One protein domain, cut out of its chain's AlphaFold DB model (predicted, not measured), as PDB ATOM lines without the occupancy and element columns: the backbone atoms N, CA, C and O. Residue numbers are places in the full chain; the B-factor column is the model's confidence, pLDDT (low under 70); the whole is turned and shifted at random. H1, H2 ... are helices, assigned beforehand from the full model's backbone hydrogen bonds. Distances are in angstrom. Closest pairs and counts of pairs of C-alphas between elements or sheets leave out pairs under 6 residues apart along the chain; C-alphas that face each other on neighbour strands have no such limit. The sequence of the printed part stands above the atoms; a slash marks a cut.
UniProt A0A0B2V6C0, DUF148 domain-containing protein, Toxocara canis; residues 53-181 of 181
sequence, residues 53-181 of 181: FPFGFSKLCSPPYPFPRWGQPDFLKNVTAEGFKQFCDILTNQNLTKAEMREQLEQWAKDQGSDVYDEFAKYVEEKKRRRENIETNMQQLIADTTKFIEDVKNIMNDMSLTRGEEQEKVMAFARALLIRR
ATOM      1  N   PHE A  53      57.283 -19.459 126.273       36.72
ATOM      2  CA  PHE A  53      56.001 -19.249 125.579       36.72
ATOM      3  C   PHE A  53      55.256 -18.013 126.095       36.72
ATOM      4  O   PHE A  53      54.388 -18.109 126.954       36.72
ATOM      5  N   PRO A  54      55.524 -16.868 125.451       36.72
ATOM      6  CA  PRO A  54      54.442 -16.034 124.945       36.72
ATOM      7  C   PRO A  54      54.434 -15.976 123.405       36.72
ATOM      8  O   PRO A  54      53.795 -15.100 122.828       36.72
ATOM      9  N   PHE A  55      55.118 -16.879 122.686       39.66
ATOM     10  CA  PHE A  55      55.314 -16.699 121.233       39.66
ATOM     11  C   PHE A  55      54.621 -17.685 120.286       39.66
ATOM     12  O   PHE A  55      54.770 -17.535 119.076       39.66
ATOM     13  N   GLY A  56      53.789 -18.607 120.778       47.25
ATOM     14  CA  GLY A  56      52.859 -19.347 119.911       47.25
ATOM     15  C   GLY A  56      51.439 -18.812 119.996       47.25
ATOM     16  O   GLY A  56      50.922 -18.255 119.034       47.25
ATOM     17  N   PHE A  57      50.815 -18.942 121.168       51.09
ATOM     18  CA  PHE A  57      49.381 -18.692 121.294       51.09
ATOM     19  C   PHE A  57      48.993 -17.236 121.510       51.09
ATOM     20  O   PHE A  57      47.965 -16.819 121.009       51.09
ATOM     21  N   SER A  58      49.811 -16.416 122.164       51.22
ATOM     22  CA  SER A  58      49.515 -14.980 122.288       51.22
ATOM     23  C   SER A  58      49.500 -14.300 120.921       51.22
ATOM     24  O   SER A  58      48.678 -13.420 120.698       51.22
ATOM     25  N   LYS A  59      50.332 -14.763 119.971       55.22
ATOM     26  CA  LYS A  59      50.196 -14.389 118.553       55.22
ATOM     27  C   LYS A  59      48.900 -14.930 117.955       55.22
ATOM     28  O   LYS A  59      48.217 -14.180 117.274       55.22
ATOM     29  N   LEU A  60      48.539 -16.185 118.243       62.91
ATOM     30  CA  LEU A  60      47.244 -16.738 117.831       62.91
ATOM     31  C   LEU A  60      46.056 -15.942 118.382       62.91
ATOM     32  O   LEU A  60      45.038 -15.934 117.712       62.91
ATOM     33  N   CYS A  61      46.202 -15.269 119.526       71.94
ATOM     34  CA  CYS A  61      45.178 -14.478 120.206       71.94
ATOM     35  C   CYS A  61      45.349 -12.949 120.036       71.94
ATOM     36  O   CYS A  61      44.703 -12.171 120.740       71.94
ATOM     37  N   SER A  62      46.227 -12.490 119.130       64.25
ATOM     38  CA  SER A  62      46.482 -11.061 118.877       64.25
ATOM     39  C   SER A  62      45.752 -10.561 117.615       64.25
ATOM     40  O   SER A  62      45.902 -11.173 116.556       64.25
ATOM     41  N   PRO A  63      45.019  -9.430 117.672       56.38
ATOM     42  CA  PRO A  63      44.417  -8.797 116.494       56.38
ATOM     43  C   PRO A  63      45.454  -8.152 115.542       56.38
ATOM     44  O   PRO A  63      46.501  -7.703 116.009       56.38
ATOM     45  N   PRO A  64      45.154  -8.002 114.232       53.34
ATOM     46  CA  PRO A  64      43.942  -8.448 113.558       53.34
ATOM     47  C   PRO A  64      44.066  -9.924 113.172       53.34
ATOM     48  O   PRO A  64      45.057 -10.345 112.582       53.34
ATOM     49  N   TYR A  65      43.036 -10.703 113.495       58.69
ATOM     50  CA  TYR A  65      42.926 -12.102 113.098       58.69
ATOM     51  C   TYR A  65      42.735 -12.180 111.577       58.69
ATOM     52  O   TYR A  65      41.629 -11.967 111.077       58.69
ATOM     53  N   PRO A  66      43.814 -12.458 110.827       51.59
ATOM     54  CA  PRO A  66      43.814 -13.707 110.086       51.59
ATOM     55  C   PRO A  66      45.223 -14.317 110.081       51.59
ATOM     56  O   PRO A  66      45.980 -14.159 109.123       51.59
ATOM     57  N   PHE A  67      45.590 -15.055 111.131       51.44
ATOM     58  CA  PHE A  67      46.696 -16.000 110.982       51.44
ATOM     59  C   PHE A  67      46.203 -17.193 110.147       51.44
ATOM     60  O   PHE A  67      45.151 -17.757 110.458       51.44
ATOM     61  N   PRO A  68      46.921 -17.595 109.082       53.06
ATOM     62  CA  PRO A  68      46.574 -18.785 108.318       53.06
ATOM     63  C   PRO A  68      46.509 -20.012 109.241       53.06
ATOM     64  O   PRO A  68      47.428 -20.231 110.033       53.06
ATOM     65  N   ARG A  69      45.472 -20.855 109.091       54.44
ATOM     66  CA  ARG A  69      45.268 -22.120 109.844       54.44
ATOM     67  C   ARG A  69      46.483 -23.069 109.859       54.44
ATOM     68  O   ARG A  69      46.523 -24.000 110.651       54.44
ATOM     69  N   TRP A  70      47.471 -22.843 108.995       50.94
ATOM     70  CA  TRP A  70      48.668 -23.666 108.816       50.94
ATOM     71  C   TRP A  70      49.645 -23.649 110.003       50.94
ATOM     72  O   TRP A  70      50.458 -24.559 110.117       50.94
ATOM     73  N   GLY A  71      49.572 -22.645 110.886       61.31
ATOM     74  CA  GLY A  71      50.430 -22.544 112.079       61.31
ATOM     75  C   GLY A  71      49.755 -22.927 113.400       61.31
ATOM     76  O   GLY A  71      50.375 -22.793 114.455       61.31
ATOM     77  N   GLN A  72      48.486 -23.342 113.364       70.31
ATOM     78  CA  GLN A  72      47.721 -23.685 114.562       70.31
ATOM     79  C   GLN A  72      47.959 -25.149 114.963       70.31
ATOM     80  O   GLN A  72      47.955 -26.020 114.089       70.31
ATOM     81  N   PRO A  73      48.135 -25.436 116.266       77.56
ATOM     82  CA  PRO A  73      48.104 -26.800 116.786       77.56
ATOM     83  C   PRO A  73      46.832 -27.546 116.394       77.56
ATOM     84  O   PRO A  73      45.764 -26.944 116.274       77.56
ATOM     85  N   ASP A  74      46.948 -28.863 116.235       84.00
ATOM     86  CA  ASP A  74      45.865 -29.707 115.726       84.00
ATOM     87  C   ASP A  74      44.594 -29.624 116.578       84.00
ATOM     88  O   ASP A  74      43.500 -29.506 116.024       84.00
ATOM     89  N   PHE A  75      44.736 -29.528 117.906       84.38
ATOM     90  CA  PHE A  75      43.607 -29.380 118.830       84.38
ATOM     91  C   PHE A  75      42.777 -28.103 118.606       84.38
ATOM     92  O   PHE A  75      41.638 -28.046 119.047       84.38
ATOM     93  N   LEU A  76      43.296 -27.084 117.908       85.62
ATOM     94  CA  LEU A  76      42.554 -25.855 117.581       85.62
ATOM     95  C   LEU A  76      41.855 -25.907 116.217       85.62
ATOM     96  O   LEU A  76      41.042 -25.033 115.922       85.62
ATOM     97  N   LYS A  77      42.137 -26.907 115.369       84.31
ATOM     98  CA  LYS A  77      41.581 -26.975 114.003       84.31
ATOM     99  C   LYS A  77      40.079 -27.265 113.976       84.31
ATOM    100  O   LYS A  77      39.400 -26.800 113.058       84.31
ATOM    101  N   ASN A  78      39.593 -28.002 114.975       82.44
ATOM    102  CA  ASN A  78      38.213 -28.491 115.076       82.44
ATOM    103  C   ASN A  78      37.387 -27.758 116.147       82.44
ATOM    104  O   ASN A  78      36.265 -28.159 116.441       82.44
ATOM    105  N   VAL A  79      37.925 -26.682 116.721       87.19
ATOM    106  CA  VAL A  79      37.248 -25.887 117.751       87.19
ATOM    107  C   VAL A  79      36.380 -24.809 117.098       87.19
ATOM    108  O   VAL A  79      36.735 -24.232 116.067       87.19
ATOM    109  N   THR A  80      35.222 -24.528 117.697       89.31
ATOM    110  CA  THR A  80      34.327 -23.451 117.243       89.31
ATOM    111  C   THR A  80      34.957 -22.069 117.453       89.31
ATOM    112  O   THR A  80      35.887 -21.902 118.239       89.31
ATOM    113  N   ALA A  81      34.436 -21.032 116.792       86.31
ATOM    114  CA  ALA A  81      34.914 -19.664 117.024       86.31
ATOM    115  C   ALA A  81      34.776 -19.239 118.501       86.31
ATOM    116  O   ALA A  81      35.667 -18.581 119.035       86.31
ATOM    117  N   GLU A  82      33.697 -19.664 119.165       89.25
ATOM    118  CA  GLU A  82      33.476 -19.388 120.587       89.25
ATOM    119  C   GLU A  82      34.450 -20.173 121.474       89.25
ATOM    120  O   GLU A  82      35.066 -19.595 122.365       89.25
ATOM    121  N   GLY A  83      34.676 -21.459 121.190       90.12
ATOM    122  CA  GLY A  83      35.669 -22.256 121.915       90.12
ATOM    123  C   GLY A  83      37.085 -21.688 121.766       90.12
ATOM    124  O   GLY A  83      37.839 -21.630 122.732       90.12
ATOM    125  N   PHE A  84      37.437 -21.187 120.581       88.44
ATOM    126  CA  PHE A  84      38.724 -20.535 120.345       88.44
ATOM    127  C   PHE A  84      38.842 -19.205 121.104       88.44
ATOM    128  O   PHE A  84      39.899 -18.886 121.645       88.44
ATOM    129  N   LYS A  85      37.752 -18.435 121.189       87.75
ATOM    130  CA  LYS A  85      37.703 -17.217 122.002       87.75
ATOM    131  C   LYS A  85      37.920 -17.533 123.484       87.75
ATOM    132  O   LYS A  85      38.795 -16.926 124.088       87.75
ATOM    133  N   GLN A  86      37.224 -18.531 124.033       91.25
ATOM    134  CA  GLN A  86      37.405 -18.977 125.422       91.25
ATOM    135  C   GLN A  86      38.850 -19.397 125.711       91.25
ATOM    136  O   GLN A  86      39.424 -19.012 126.726       91.25
ATOM    137  N   PHE A  87      39.468 -20.137 124.789       88.25
ATOM    138  CA  PHE A  87      40.880 -20.500 124.874       88.25
ATOM    139  C   PHE A  87      41.786 -19.265 124.987       88.25
ATOM    140  O   PHE A  87      42.674 -19.206 125.841       88.25
ATOM    141  N   CYS A  88      41.549 -18.256 124.146       84.88
ATOM    142  CA  CYS A  88      42.291 -17.002 124.192       84.88
ATOM    143  C   CYS A  88      42.026 -16.195 125.468       84.88
ATOM    144  O   CYS A  88      42.967 -15.619 126.018       84.88
ATOM    145  N   ASP A  89      40.794 -16.182 125.973       88.19
ATOM    146  CA  ASP A  89      40.432 -15.503 127.219       88.19
ATOM    147  C   ASP A  89      41.186 -16.111 128.416       88.19
ATOM    148  O   ASP A  89      41.737 -15.376 129.234       88.19
ATOM    149  N   ILE A  90      41.315 -17.444 128.477       86.38
ATOM    150  CA  ILE A  90      42.100 -18.129 129.521       86.38
ATOM    151  C   ILE A  90      43.585 -17.762 129.417       86.38
ATOM    152  O   ILE A  90      44.215 -17.415 130.415       86.38
ATOM    153  N   LEU A  91      44.158 -17.803 128.210       82.12
ATOM    154  CA  LEU A  91      45.584 -17.531 127.994       82.12
ATOM    155  C   LEU A  91      45.993 -16.076 128.233       82.12
ATOM    156  O   LEU A  91      47.141 -15.809 128.586       82.12
ATOM    157  N   THR A  92      45.088 -15.134 127.984       81.25
ATOM    158  CA  THR A  92      45.356 -13.698 128.140       81.25
ATOM    159  C   THR A  92      45.029 -13.186 129.541       81.25
ATOM    160  O   THR A  92      45.374 -12.048 129.869       81.25
ATOM    161  N   ASN A  93      44.431 -14.022 130.395       83.62
ATOM    162  CA  ASN A  93      44.111 -13.663 131.766       83.62
ATOM    163  C   ASN A  93      45.375 -13.568 132.634       83.62
ATOM    164  O   ASN A  93      45.966 -14.568 133.039       83.62
ATOM    165  N   GLN A  94      45.761 -12.334 132.959       82.31
ATOM    166  CA  GLN A  94      46.945 -12.035 133.770       82.31
ATOM    167  C   GLN A  94      46.750 -12.276 135.274       82.31
ATOM    168  O   GLN A  94      47.724 -12.229 136.023       82.31
ATOM    169  N   ASN A  95      45.516 -12.526 135.720       89.56
ATOM    170  CA  ASN A  95      45.201 -12.752 137.130       89.56
ATOM    171  C   ASN A  95      45.257 -14.231 137.520       89.56
ATOM    172  O   ASN A  95      45.237 -14.535 138.709       89.56
ATOM    173  N   LEU A  96      45.311 -15.145 136.546       80.00
ATOM    174  CA  LEU A  96      45.423 -16.569 136.830       80.00
ATOM    175  C   LEU A  96      46.852 -16.929 137.190       80.00
ATOM    176  O   LEU A  96      47.820 -16.578 136.506       80.00
ATOM    177  N   THR A  97      46.969 -17.726 138.240       83.75
ATOM    178  CA  THR A  97      48.179 -18.477 138.464       83.75
ATOM    179  C   THR A  97      48.344 -19.557 137.399       83.75
ATOM    180  O   THR A  97      47.576 -19.807 136.471       83.75
ATOM    181  N   LYS A  98      49.458 -20.216 137.592       74.56
ATOM    182  CA  LYS A  98      50.171 -21.091 136.702       74.56
ATOM    183  C   LYS A  98      49.437 -22.424 136.571       74.56
ATOM    184  O   LYS A  98      49.229 -22.960 135.483       74.56
ATOM    185  N   ALA A  99      49.058 -22.927 137.741       77.88
ATOM    186  CA  ALA A  99      48.258 -24.116 137.924       77.88
ATOM    187  C   ALA A  99      46.809 -23.850 137.508       77.88
ATOM    188  O   ALA A  99      46.273 -24.613 136.717       77.88
ATOM    189  N   GLU A 100      46.234 -22.716 137.920       83.38
ATOM    190  CA  GLU A 100      44.849 -22.364 137.579       83.38
ATOM    191  C   GLU A 100      44.638 -22.247 136.067       83.38
ATOM    192  O   GLU A 100      43.681 -22.798 135.535       83.38
ATOM    193  N   MET A 101      45.555 -21.597 135.341       82.56
ATOM    194  CA  MET A 101      45.489 -21.537 133.878       82.56
ATOM    195  C   MET A 101      45.537 -22.937 133.252       82.56
ATOM    196  O   MET A 101      44.823 -23.208 132.291       82.56
ATOM    197  N   ARG A 102      46.361 -23.846 133.791       80.25
ATOM    198  CA  ARG A 102      46.441 -25.231 133.308       80.25
ATOM    199  C   ARG A 102      45.134 -25.979 133.545       80.25
ATOM    200  O   ARG A 102      44.645 -26.615 132.621       80.25
ATOM    201  N   GLU A 103      44.590 -25.890 134.752       84.88
ATOM    202  CA  GLU A 103      43.323 -26.524 135.118       84.88
ATOM    203  C   GLU A 103      42.177 -26.002 134.246       84.88
ATOM    204  O   GLU A 103      41.400 -26.792 133.715       84.88
ATOM    205  N   GLN A 104      42.119 -24.687 134.007       89.31
ATOM    206  CA  GLN A 104      41.111 -24.088 133.132       89.31
ATOM    207  C   GLN A 104      41.264 -24.511 131.671       89.31
ATOM    208  O   GLN A 104      40.259 -24.775 131.020       89.31
ATOM    209  N   LEU A 105      42.488 -24.616 131.145       88.19
ATOM    210  CA  LEU A 105      42.715 -25.121 129.786       88.19
ATOM    211  C   LEU A 105      42.374 -26.610 129.658       88.19
ATOM    212  O   LEU A 105      41.853 -27.030 128.629       88.19
ATOM    213  N   GLU A 106      42.645 -27.410 130.689       87.31
ATOM    214  CA  GLU A 106      42.261 -28.820 130.705       87.31
ATOM    215  C   GLU A 106      40.738 -28.978 130.728       87.31
ATOM    216  O   GLU A 106      40.192 -29.781 129.972       87.31
ATOM    217  N   GLN A 107      40.049 -28.189 131.556       90.69
ATOM    218  CA  GLN A 107      38.591 -28.183 131.596       90.69
ATOM    219  C   GLN A 107      38.003 -27.697 130.269       90.69
ATOM    220  O   GLN A 107      37.153 -28.373 129.700       90.69
ATOM    221  N   TRP A 108      38.525 -26.598 129.722       93.25
ATOM    222  CA  TRP A 108      38.141 -26.090 128.406       93.25
ATOM    223  C   TRP A 108      38.257 -27.170 127.326       93.25
ATOM    224  O   TRP A 108      37.330 -27.344 126.539       93.25
ATOM    225  N   ALA A 109      39.359 -27.928 127.305       89.62
ATOM    226  CA  ALA A 109      39.568 -28.988 126.324       89.62
ATOM    227  C   ALA A 109      38.552 -30.133 126.482       89.62
ATOM    228  O   ALA A 109      38.049 -30.631 125.477       89.62
ATOM    229  N   LYS A 110      38.202 -30.513 127.723       91.75
ATOM    230  CA  LYS A 110      37.136 -31.497 128.004       91.75
ATOM    231  C   LYS A 110      35.780 -31.011 127.492       91.75
ATOM    232  O   LYS A 110      35.049 -31.787 126.879       91.75
ATOM    233  N   ASP A 111      35.481 -29.730 127.685       94.88
ATOM    234  CA  ASP A 111      34.219 -29.116 127.264       94.88
ATOM    235  C   ASP A 111      34.083 -29.032 125.730       94.88
ATOM    236  O   ASP A 111      32.966 -28.999 125.213       94.88
ATOM    237  N   GLN A 112      35.197 -29.046 124.983       92.81
ATOM    238  CA  GLN A 112      35.181 -29.103 123.513       92.81
ATOM    239  C   GLN A 112      34.903 -30.513 122.952       92.81
ATOM    240  O   GLN A 112      34.629 -30.645 121.758       92.81
ATOM    241  N   GLY A 113      34.965 -31.558 123.784       92.88
ATOM    242  CA  GLY A 113      34.765 -32.954 123.388       92.88
ATOM    243  C   GLY A 113      36.052 -33.785 123.316       92.88
ATOM    244  O   GLY A 113      37.168 -33.266 123.358       92.88
ATOM    245  N   SER A 114      35.880 -35.107 123.205       91.12
ATOM    246  CA  SER A 114      36.962 -36.101 123.310       91.12
ATOM    247  C   SER A 114      38.100 -35.877 122.317       91.12
ATOM    248  O   SER A 114      39.260 -35.913 122.707       91.12
ATOM    249  N   ASP A 115      37.778 -35.574 121.058       91.81
ATOM    250  CA  ASP A 115      38.785 -35.430 120.001       91.81
ATOM    251  C   ASP A 115      39.715 -34.235 120.259       91.81
ATOM    252  O   ASP A 115      40.926 -34.312 120.048       91.81
ATOM    253  N   VAL A 116      39.159 -33.121 120.747       89.56
ATOM    254  CA  VAL A 116      39.937 -31.927 121.103       89.56
ATOM    255  C   VAL A 116      40.755 -32.183 122.365       89.56
ATOM    256  O   VAL A 116      41.921 -31.789 122.420       89.56
ATOM    257  N   TYR A 117      40.175 -32.865 123.355       89.19
ATOM    258  CA  TYR A 117      40.871 -33.228 124.585       89.19
ATOM    259  C   TYR A 117      42.089 -34.121 124.322       89.19
ATOM    260  O   TYR A 117      43.178 -33.826 124.816       89.19
ATOM    261  N   ASP A 118      41.942 -35.157 123.496       88.00
ATOM    262  CA  ASP A 118      43.023 -36.094 123.182       88.00
ATOM    263  C   ASP A 118      44.180 -35.403 122.443       88.00
ATOM    264  O   ASP A 118      45.352 -35.606 122.776       88.00
ATOM    265  N   GLU A 119      43.878 -34.538 121.471       86.62
ATOM    266  CA  GLU A 119      44.897 -33.758 120.760       86.62
ATOM    267  C   GLU A 119      45.559 -32.706 121.660       86.62
ATOM    268  O   GLU A 119      46.772 -32.477 121.579       86.62
ATOM    269  N   PHE A 120      44.798 -32.089 122.567       84.75
ATOM    270  CA  PHE A 120      45.346 -31.171 123.560       84.75
ATOM    271  C   PHE A 120      46.297 -31.897 124.523       84.75
ATOM    272  O   PHE A 120      47.409 -31.424 124.761       84.75
ATOM    273  N   ALA A 121      45.917 -33.078 125.017       83.38
ATOM    274  CA  ALA A 121      46.749 -33.894 125.897       83.38
ATOM    275  C   ALA A 121      48.061 -34.320 125.216       83.38
ATOM    276  O   ALA A 121      49.140 -34.152 125.793       83.38
ATOM    277  N   LYS A 122      48.002 -34.780 123.955       84.69
ATOM    278  CA  LYS A 122      49.202 -35.080 123.148       84.69
ATOM    279  C   LYS A 122      50.116 -33.865 123.017       84.69
ATOM    280  O   LYS A 122      51.330 -33.983 123.187       84.69
ATOM    281  N   TYR A 123      49.541 -32.696 122.738       82.12
ATOM    282  CA  TYR A 123      50.296 -31.454 122.621       82.12
ATOM    283  C   TYR A 123      51.002 -31.083 123.935       82.12
ATOM    284  O   TYR A 123      52.179 -30.711 123.922       82.12
ATOM    285  N   VAL A 124      50.314 -31.207 125.074       79.50
ATOM    286  CA  VAL A 124      50.886 -30.941 126.404       79.50
ATOM    287  C   VAL A 124      52.074 -31.866 126.687       79.50
ATOM    288  O   VAL A 124      53.141 -31.381 127.076       79.50
ATOM    289  N   GLU A 125      51.939 -33.165 126.420       79.88
ATOM    290  CA  GLU A 125      53.022 -34.135 126.622       79.88
ATOM    291  C   GLU A 125      54.211 -33.904 125.676       79.88
ATOM    292  O   GLU A 125      55.367 -33.931 126.112       79.88
ATOM    293  N   GLU A 126      53.979 -33.578 124.399       78.81
ATOM    294  CA  GLU A 126      55.073 -33.263 123.467       78.81
ATOM    295  C   GLU A 126      55.893 -32.057 123.954       78.81
ATOM    296  O   GLU A 126      57.129 -32.047 123.884       78.81
ATOM    297  N   LYS A 127      55.212 -31.032 124.480       75.44
ATOM    298  CA  LYS A 127      55.862 -29.839 125.034       75.44
ATOM    299  C   LYS A 127      56.630 -30.138 126.307       75.44
ATOM    300  O   LYS A 127      57.742 -29.624 126.452       75.44
ATOM    301  N   LYS A 128      56.078 -30.969 127.190       76.62
ATOM    302  CA  LYS A 128      56.760 -31.432 128.399       76.62
ATOM    303  C   LYS A 128      58.067 -32.143 128.046       76.62
ATOM    304  O   LYS A 128      59.130 -31.692 128.461       76.62
ATOM    305  N   ARG A 129      58.016 -33.136 127.153       78.19
ATOM    306  CA  ARG A 129      59.205 -33.862 126.678       78.19
ATOM    307  C   ARG A 129      60.242 -32.934 126.041       78.19
ATOM    308  O   ARG A 129      61.444 -33.075 126.250       78.19
ATOM    309  N   ARG A 130      59.797 -31.961 125.237       74.50
ATOM    310  CA  ARG A 130      60.705 -30.985 124.617       74.50
ATOM    311  C   ARG A 130      61.411 -30.125 125.668       74.50
ATOM    312  O   ARG A 130      62.590 -29.839 125.486       74.50
ATOM    313  N   ARG A 131      60.718 -29.737 126.743       71.56
ATOM    314  CA  ARG A 131      61.321 -29.010 127.867       71.56
ATOM    315  C   ARG A 131      62.371 -29.854 128.568       71.56
ATOM    316  O   ARG A 131      63.491 -29.387 128.697       71.56
ATOM    317  N   GLU A 132      62.034 -31.079 128.951       79.31
ATOM    318  CA  GLU A 132      62.960 -31.987 129.642       79.31
ATOM    319  C   GLU A 132      64.252 -32.192 128.828       79.31
ATOM    320  O   GLU A 132      65.358 -32.144 129.368       79.31
ATOM    321  N   ASN A 133      64.134 -32.301 127.500       79.19
ATOM    322  CA  ASN A 133      65.290 -32.348 126.603       79.19
ATOM    323  C   ASN A 133      66.109 -31.048 126.602       79.19
ATOM    324  O   ASN A 133      67.335 -31.095 126.569       79.19
ATOM    325  N   ILE A 134      65.452 -29.883 126.597       77.69
ATOM    326  CA  ILE A 134      66.139 -28.585 126.653       77.69
ATOM    327  C   ILE A 134      66.855 -28.424 127.995       77.69
ATOM    328  O   ILE A 134      68.025 -28.057 127.997       77.69
ATOM    329  N   GLU A 135      66.197 -28.741 129.109       76.88
ATOM    330  CA  GLU A 135      66.785 -28.703 130.452       76.88
ATOM    331  C   GLU A 135      68.003 -29.625 130.541       76.88
ATOM    332  O   GLU A 135      69.067 -29.198 130.987       76.88
ATOM    333  N   THR A 136      67.896 -30.846 130.012       82.56
ATOM    334  CA  THR A 136      69.020 -31.789 129.937       82.56
ATOM    335  C   THR A 136      70.174 -31.216 129.111       82.56
ATOM    336  O   THR A 136      71.321 -31.224 129.553       82.56
ATOM    337  N   ASN A 137      69.889 -30.648 127.935       81.12
ATOM    338  CA  ASN A 137      70.908 -30.025 127.086       81.12
ATOM    339  C   ASN A 137      71.556 -28.800 127.754       81.12
ATOM    340  O   ASN A 137      72.744 -28.542 127.557       81.12
ATOM    341  N   MET A 138      70.793 -28.033 128.537       78.25
ATOM    342  CA  MET A 138      71.309 -26.909 129.319       78.25
ATOM    343  C   MET A 138      72.231 -27.391 130.437       78.25
ATOM    344  O   MET A 138      73.322 -26.847 130.589       78.25
ATOM    345  N   GLN A 139      71.842 -28.430 131.176       85.62
ATOM    346  CA  GLN A 139      72.686 -29.036 132.209       85.62
ATOM    347  C   GLN A 139      73.988 -29.587 131.624       85.62
ATOM    348  O   GLN A 139      75.058 -29.325 132.168       85.62
ATOM    349  N   GLN A 140      73.914 -30.279 130.484       85.94
ATOM    350  CA  GLN A 140      75.095 -30.756 129.762       85.94
ATOM    351  C   GLN A 140      76.002 -29.600 129.342       85.94
ATOM    352  O   GLN A 140      77.199 -29.639 129.597       85.94
ATOM    353  N   LEU A 141      75.436 -28.528 128.779       84.62
ATOM    354  CA  LEU A 141      76.205 -27.340 128.420       84.62
ATOM    355  C   LEU A 141      76.906 -26.714 129.633       84.62
ATOM    356  O   LEU A 141      78.070 -26.325 129.530       84.62
ATOM    357  N   ILE A 142      76.217 -26.597 130.768       84.69
ATOM    358  CA  ILE A 142      76.806 -26.067 132.002       84.69
ATOM    359  C   ILE A 142      77.968 -26.959 132.445       84.69
ATOM    360  O   ILE A 142      79.057 -26.444 132.686       84.69
ATOM    361  N   ALA A 143      77.770 -28.277 132.491       88.44
ATOM    362  CA  ALA A 143      78.805 -29.231 132.884       88.44
ATOM    363  C   ALA A 143      80.029 -29.170 131.956       88.44
ATOM    364  O   ALA A 143      81.158 -29.046 132.434       88.44
ATOM    365  N   ASP A 144      79.805 -29.168 130.640       85.50
ATOM    366  CA  ASP A 144      80.858 -29.035 129.632       85.50
ATOM    367  C   ASP A 144      81.625 -27.715 129.796       85.50
ATOM    368  O   ASP A 144      82.845 -27.681 129.645       85.50
ATOM    369  N   THR A 145      80.930 -26.629 130.148       84.00
ATOM    370  CA  THR A 145      81.542 -25.308 130.363       84.00
ATOM    371  C   THR A 145      82.346 -25.227 131.644       84.00
ATOM    372  O   THR A 145      83.447 -24.678 131.631       84.00
ATOM    373  N   THR A 146      81.849 -25.790 132.739       88.69
ATOM    374  CA  THR A 146      82.604 -25.862 133.993       88.69
ATOM    375  C   THR A 146      83.879 -26.669 133.796       88.69
ATOM    376  O   THR A 146      84.963 -26.179 134.110       88.69
ATOM    377  N   LYS A 147      83.768 -27.848 133.173       87.81
ATOM    378  CA  LYS A 147      84.922 -28.688 132.851       87.81
ATOM    379  C   LYS A 147      85.918 -27.961 131.948       87.81
ATOM    380  O   LYS A 147      87.115 -27.993 132.200       87.81
ATOM    381  N   PHE A 148      85.423 -27.251 130.937       84.62
ATOM    382  CA  PHE A 148      86.257 -26.440 130.059       84.62
ATOM    383  C   PHE A 148      87.089 -25.400 130.825       84.62
ATOM    384  O   PHE A 148      88.290 -25.269 130.591       84.62
ATOM    385  N   ILE A 149      86.458 -24.666 131.745       85.50
ATOM    386  CA  ILE A 149      87.136 -23.665 132.580       85.50
ATOM    387  C   ILE A 149      88.202 -24.326 133.460       85.50
ATOM    388  O   ILE A 149      89.295 -23.778 133.601       85.50
ATOM    389  N   GLU A 150      87.895 -25.477 134.060       88.88
ATOM    390  CA  GLU A 150      88.837 -26.231 134.894       88.88
ATOM    391  C   GLU A 150      90.044 -26.724 134.094       88.88
ATOM    392  O   GLU A 150      91.179 -26.499 134.509       88.88
ATOM    393  N   ASP A 151      89.821 -27.312 132.918       87.50
ATOM    394  CA  ASP A 151      90.889 -27.814 132.052       87.50
ATOM    395  C   ASP A 151      91.830 -26.680 131.605       87.50
ATOM    396  O   ASP A 151      93.052 -26.821 131.679       87.50
ATOM    397  N   VAL A 152      91.289 -25.514 131.221       85.06
ATOM    398  CA  VAL A 152      92.108 -24.339 130.863       85.06
ATOM    399  C   VAL A 152      92.891 -23.816 132.071       85.06
ATOM    400  O   VAL A 152      94.083 -23.541 131.946       85.06
ATOM    401  N   LYS A 153      92.269 -23.730 133.256       85.25
ATOM    402  CA  LYS A 153      92.967 -23.341 134.494       85.25
ATOM    403  C   LYS A 153      94.103 -24.300 134.842       85.25
ATOM    404  O   LYS A 153      95.157 -23.845 135.273       85.25
ATOM    405  N   ASN A 154      93.902 -25.603 134.668       89.31
ATOM    406  CA  ASN A 154      94.927 -26.608 134.941       89.31
ATOM    407  C   ASN A 154      96.131 -26.446 134.007       89.31
ATOM    408  O   ASN A 154      97.258 -26.534 134.477       89.31
ATOM    409  N   ILE A 155      95.903 -26.146 132.721       86.50
ATOM    410  CA  ILE A 155      96.987 -25.847 131.771       86.50
ATOM    411  C   ILE A 155      97.742 -24.578 132.189       86.50
ATOM    412  O   ILE A 155      98.966 -24.588 132.218       86.50
ATOM    413  N   MET A 156      97.029 -23.505 132.548       82.12
ATOM    414  CA  MET A 156      97.638 -22.220 132.934       82.12
ATOM    415  C   MET A 156      98.408 -22.277 134.263       82.12
ATOM    416  O   MET A 156      99.303 -21.470 134.490       82.12
ATOM    417  N   ASN A 157      98.055 -23.201 135.160       85.69
ATOM    418  CA  ASN A 157      98.727 -23.377 136.451       85.69
ATOM    419  C   ASN A 157      99.831 -24.451 136.417       85.69
ATOM    420  O   ASN A 157     100.469 -24.702 137.443       85.69
ATOM    421  N   ASP A 158     100.047 -25.113 135.279       88.75
ATOM    422  CA  ASP A 158     101.083 -26.130 135.129       88.75
ATOM    423  C   ASP A 158     102.463 -25.470 134.998       88.75
ATOM    424  O   ASP A 158     102.933 -25.134 133.913       88.75
ATOM    425  N   MET A 159     103.132 -25.327 136.142       86.12
ATOM    426  CA  MET A 159     104.472 -24.742 136.255       86.12
ATOM    427  C   MET A 159     105.565 -25.531 135.515       86.12
ATOM    428  O   MET A 159     106.702 -25.063 135.451       86.12
ATOM    429  N   SER A 160     105.266 -26.728 134.995       92.12
ATOM    430  CA  SER A 160     106.205 -27.492 134.168       92.12
ATOM    431  C   SER A 160     106.239 -27.030 132.708       92.12
ATOM    432  O   SER A 160     107.173 -27.387 131.990       92.12
ATOM    433  N   LEU A 161     105.258 -26.233 132.270       82.44
ATOM    434  CA  LEU A 161     105.167 -25.737 130.901       82.44
ATOM    435  C   LEU A 161     105.918 -24.423 130.725       82.44
ATOM    436  O   LEU A 161     105.854 -23.511 131.550       82.44
ATOM    437  N   THR A 162     106.579 -24.284 129.582       84.81
ATOM    438  CA  THR A 162     106.976 -22.969 129.088       84.81
ATOM    439  C   THR A 162     105.749 -22.202 128.589       84.81
ATOM    440  O   THR A 162     104.752 -22.781 128.158       84.81
ATOM    441  N   ARG A 163     105.839 -20.867 128.552       76.44
ATOM    442  CA  ARG A 163     104.759 -19.998 128.045       76.44
ATOM    443  C   ARG A 163     104.308 -20.352 126.617       76.44
ATOM    444  O   ARG A 163     103.136 -20.195 126.288       76.44
ATOM    445  N   GLY A 164     105.234 -20.809 125.769       78.31
ATOM    446  CA  GLY A 164     104.917 -21.263 124.412       78.31
ATOM    447  C   GLY A 164     104.099 -22.557 124.411       78.31
ATOM    448  O   GLY A 164     103.076 -22.633 123.735       78.31
ATOM    449  N   GLU A 165     104.499 -23.538 125.222       83.06
ATOM    450  CA  GLU A 165     103.791 -24.819 125.364       83.06
ATOM    451  C   GLU A 165     102.407 -24.651 126.003       83.06
ATOM    452  O   GLU A 165     101.451 -25.304 125.583       83.06
ATOM    453  N   GLU A 166     102.272 -23.752 126.981       80.25
ATOM    454  CA  GLU A 166     100.980 -23.368 127.558       80.25
ATOM    455  C   GLU A 166     100.046 -22.819 126.469       80.25
ATOM    456  O   GLU A 166      98.928 -23.311 126.291       80.25
ATOM    457  N   GLN A 167     100.520 -21.845 125.683       79.25
ATOM    458  CA  GLN A 167      99.733 -21.224 124.619       79.25
ATOM    459  C   GLN A 167      99.317 -22.239 123.543       79.25
ATOM    460  O   GLN A 167      98.167 -22.227 123.093       79.25
ATOM    461  N   GLU A 168     100.215 -23.142 123.145       85.00
ATOM    462  CA  GLU A 168      99.898 -24.212 122.196       85.00
ATOM    463  C   GLU A 168      98.847 -25.178 122.747       85.00
ATOM    464  O   GLU A 168      97.882 -25.492 122.041       85.00
ATOM    465  N   LYS A 169      98.970 -25.603 124.011       84.50
ATOM    466  CA  LYS A 169      98.003 -26.506 124.650       84.50
ATOM    467  C   LYS A 169      96.623 -25.870 124.791       84.50
ATOM    468  O   LYS A 169      95.635 -26.518 124.445       84.50
ATOM    469  N   VAL A 170      96.535 -24.608 125.217       83.19
ATOM    470  CA  VAL A 170      95.254 -23.882 125.313       83.19
ATOM    471  C   VAL A 170      94.596 -23.755 123.935       83.19
ATOM    472  O   VAL A 170      93.402 -24.025 123.787       83.19
ATOM    473  N   MET A 171      95.364 -23.410 122.898       80.50
ATOM    474  CA  MET A 171      94.839 -23.279 121.534       80.50
ATOM    475  C   MET A 171      94.420 -24.623 120.930       80.50
ATOM    476  O   MET A 171      93.393 -24.697 120.249       80.50
ATOM    477  N   ALA A 172      95.177 -25.693 121.176       83.12
ATOM    478  CA  ALA A 172      94.819 -27.043 120.750       83.12
ATOM    479  C   ALA A 172      93.526 -27.517 121.430       83.12
ATOM    480  O   ALA A 172      92.631 -28.045 120.765       83.12
ATOM    481  N   PHE A 173      93.391 -27.252 122.731       81.12
ATOM    482  CA  PHE A 173      92.200 -27.574 123.506       81.12
ATOM    483  C   PHE A 173      90.964 -26.809 123.005       81.12
ATOM    484  O   PHE A 173      89.923 -27.411 122.734       81.12
ATOM    485  N   ALA A 174      91.100 -25.502 122.756       75.25
ATOM    486  CA  ALA A 174      90.041 -24.676 122.178       75.25
ATOM    487  C   ALA A 174      89.602 -25.162 120.784       75.25
ATOM    488  O   ALA A 174      88.407 -25.239 120.492       75.25
ATOM    489  N   ARG A 175      90.553 -25.541 119.917       77.31
ATOM    490  CA  ARG A 175      90.253 -26.080 118.578       77.31
ATOM    491  C   ARG A 175      89.485 -27.398 118.644       77.31
ATOM    492  O   ARG A 175      88.518 -27.563 117.905       77.31
ATOM    493  N   ALA A 176      89.872 -28.312 119.533       75.19
ATOM    494  CA  ALA A 176      89.205 -29.606 119.681       75.19
ATOM    495  C   ALA A 176      87.714 -29.467 120.048       75.19
ATOM    496  O   ALA A 176      86.887 -30.266 119.607       75.19
ATOM    497  N   LEU A 177      87.353 -28.425 120.800       67.25
ATOM    498  CA  LEU A 177      85.970 -28.141 121.199       67.25
ATOM    499  C   LEU A 177      85.132 -27.488 120.102       67.25
ATOM    500  O   LEU A 177      83.924 -27.708 120.045       67.25
ATOM    501  N   LEU A 178      85.759 -26.722 119.209       64.06
ATOM    502  CA  LEU A 178      85.082 -26.151 118.044       64.06
ATOM    503  C   LEU A 178      84.785 -27.203 116.962       64.06
ATOM    504  O   LEU A 178      83.866 -27.000 116.176       64.06
ATOM    505  N   ILE A 179      85.530 -28.314 116.939       61.38
ATOM    506  CA  ILE A 179      85.404 -29.387 115.934       61.38
ATOM    507  C   ILE A 179      84.436 -30.502 116.375       61.38
ATOM    508  O   ILE A 179      83.839 -31.157 115.528       61.38
ATOM    509  N   ARG A 180      84.232 -30.730 117.680       56.12
ATOM    510  CA  ARG A 180      83.321 -31.774 118.208       56.12
ATOM    511  C   ARG A 180      81.816 -31.436 118.085       56.12
ATOM    512  O   ARG A 180      81.026 -31.888 118.912       56.12
ATOM    513  N   ARG A 181      81.402 -30.650 117.087       49.12
ATOM    514  CA  ARG A 181      79.999 -30.267 116.849       49.12
ATOM    515  C   ARG A 181      79.561 -30.423 115.410       49.12
ATOM    516  O   ARG A 181      80.274 -29.901 114.533       49.12
TER     517      ARG A 181
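Overview. This is residues 53 to 181 of the 181 residues of the protein "DUF148 domain-containing protein" of Toxocara canis (UniProt A0A0B2V6C0). One very long helix, H4, makes the shaft of a rod; at its beginning sits a small head of H1, H2, H3 and the link of residues 61 to 80, and at its other end H5 folds back as a shorter arm. Between the two ends the shaft is bare, and residues 125 to 143 of H4 stand free. The printed part has 129 residues with five named helices in the order H1 to H5 and no named strand, an all-helix class. It is extended, with a radius of gyration of the C-alphas of 24.8 A and spans of 74 by 29 by 27 A.

Along the chain. H1, residues 57 to 60, begins at C-alpha 57 (49.381, -18.692, 121.294) and is 4.5 A long. H2, residues 81 to 92, measures 16.4 A and H3, residues 98 to 111, 20.2 A. H4, residues 114 to 156, runs 63.0 A from C-alpha 114 (36.962, -36.101, 123.310). H5, residues 163 to 179, measures 24.7 A and ends at C-alpha 179 (85.404, -29.387, 115.934).

Arrangement. H1 touches H2, at residues 88 to 92 of H2 alone; the closest C-alphas, of Ser 58 and Thr 92, are 7.3 A apart. H2 and H3 form a helical hairpin at a shallow tilt of 9 degrees, opposite ways; their closest C-alphas, of Ile 90 and Met 101, are 6.5 A apart. H3 and H4 form a hairpin at a shallow tilt of 31 degrees, touching through residues 106 to 110 and 116 to 120 alone; the closest C-alphas, of Ala 109 and Tyr 117, are 4.8 A apart. H4 and H5 form a hairpin at a shallow tilt of 14 degrees, touching through residues 152 to 156 and 166 to 170 alone; the closest C-alphas, of Ile 155 and Glu 166, are 6.3 A apart. H5 is apart from H1, H2 and H3. In H2, H3, H4 and H5 every O i to N i+4 pair is within hydrogen-bond range; H1 is too short for such a pair.

Size, cuts and confidence. The C-alphas farthest apart, of Glu 82 and Ser 160, are 74.4 A apart. The printed part has no cut; the link from H1 to H2 is long. The mean pLDDT of the printed part is 78.6, and residues 53 to 60, 62 to 71 and 177 to 181 are under 70.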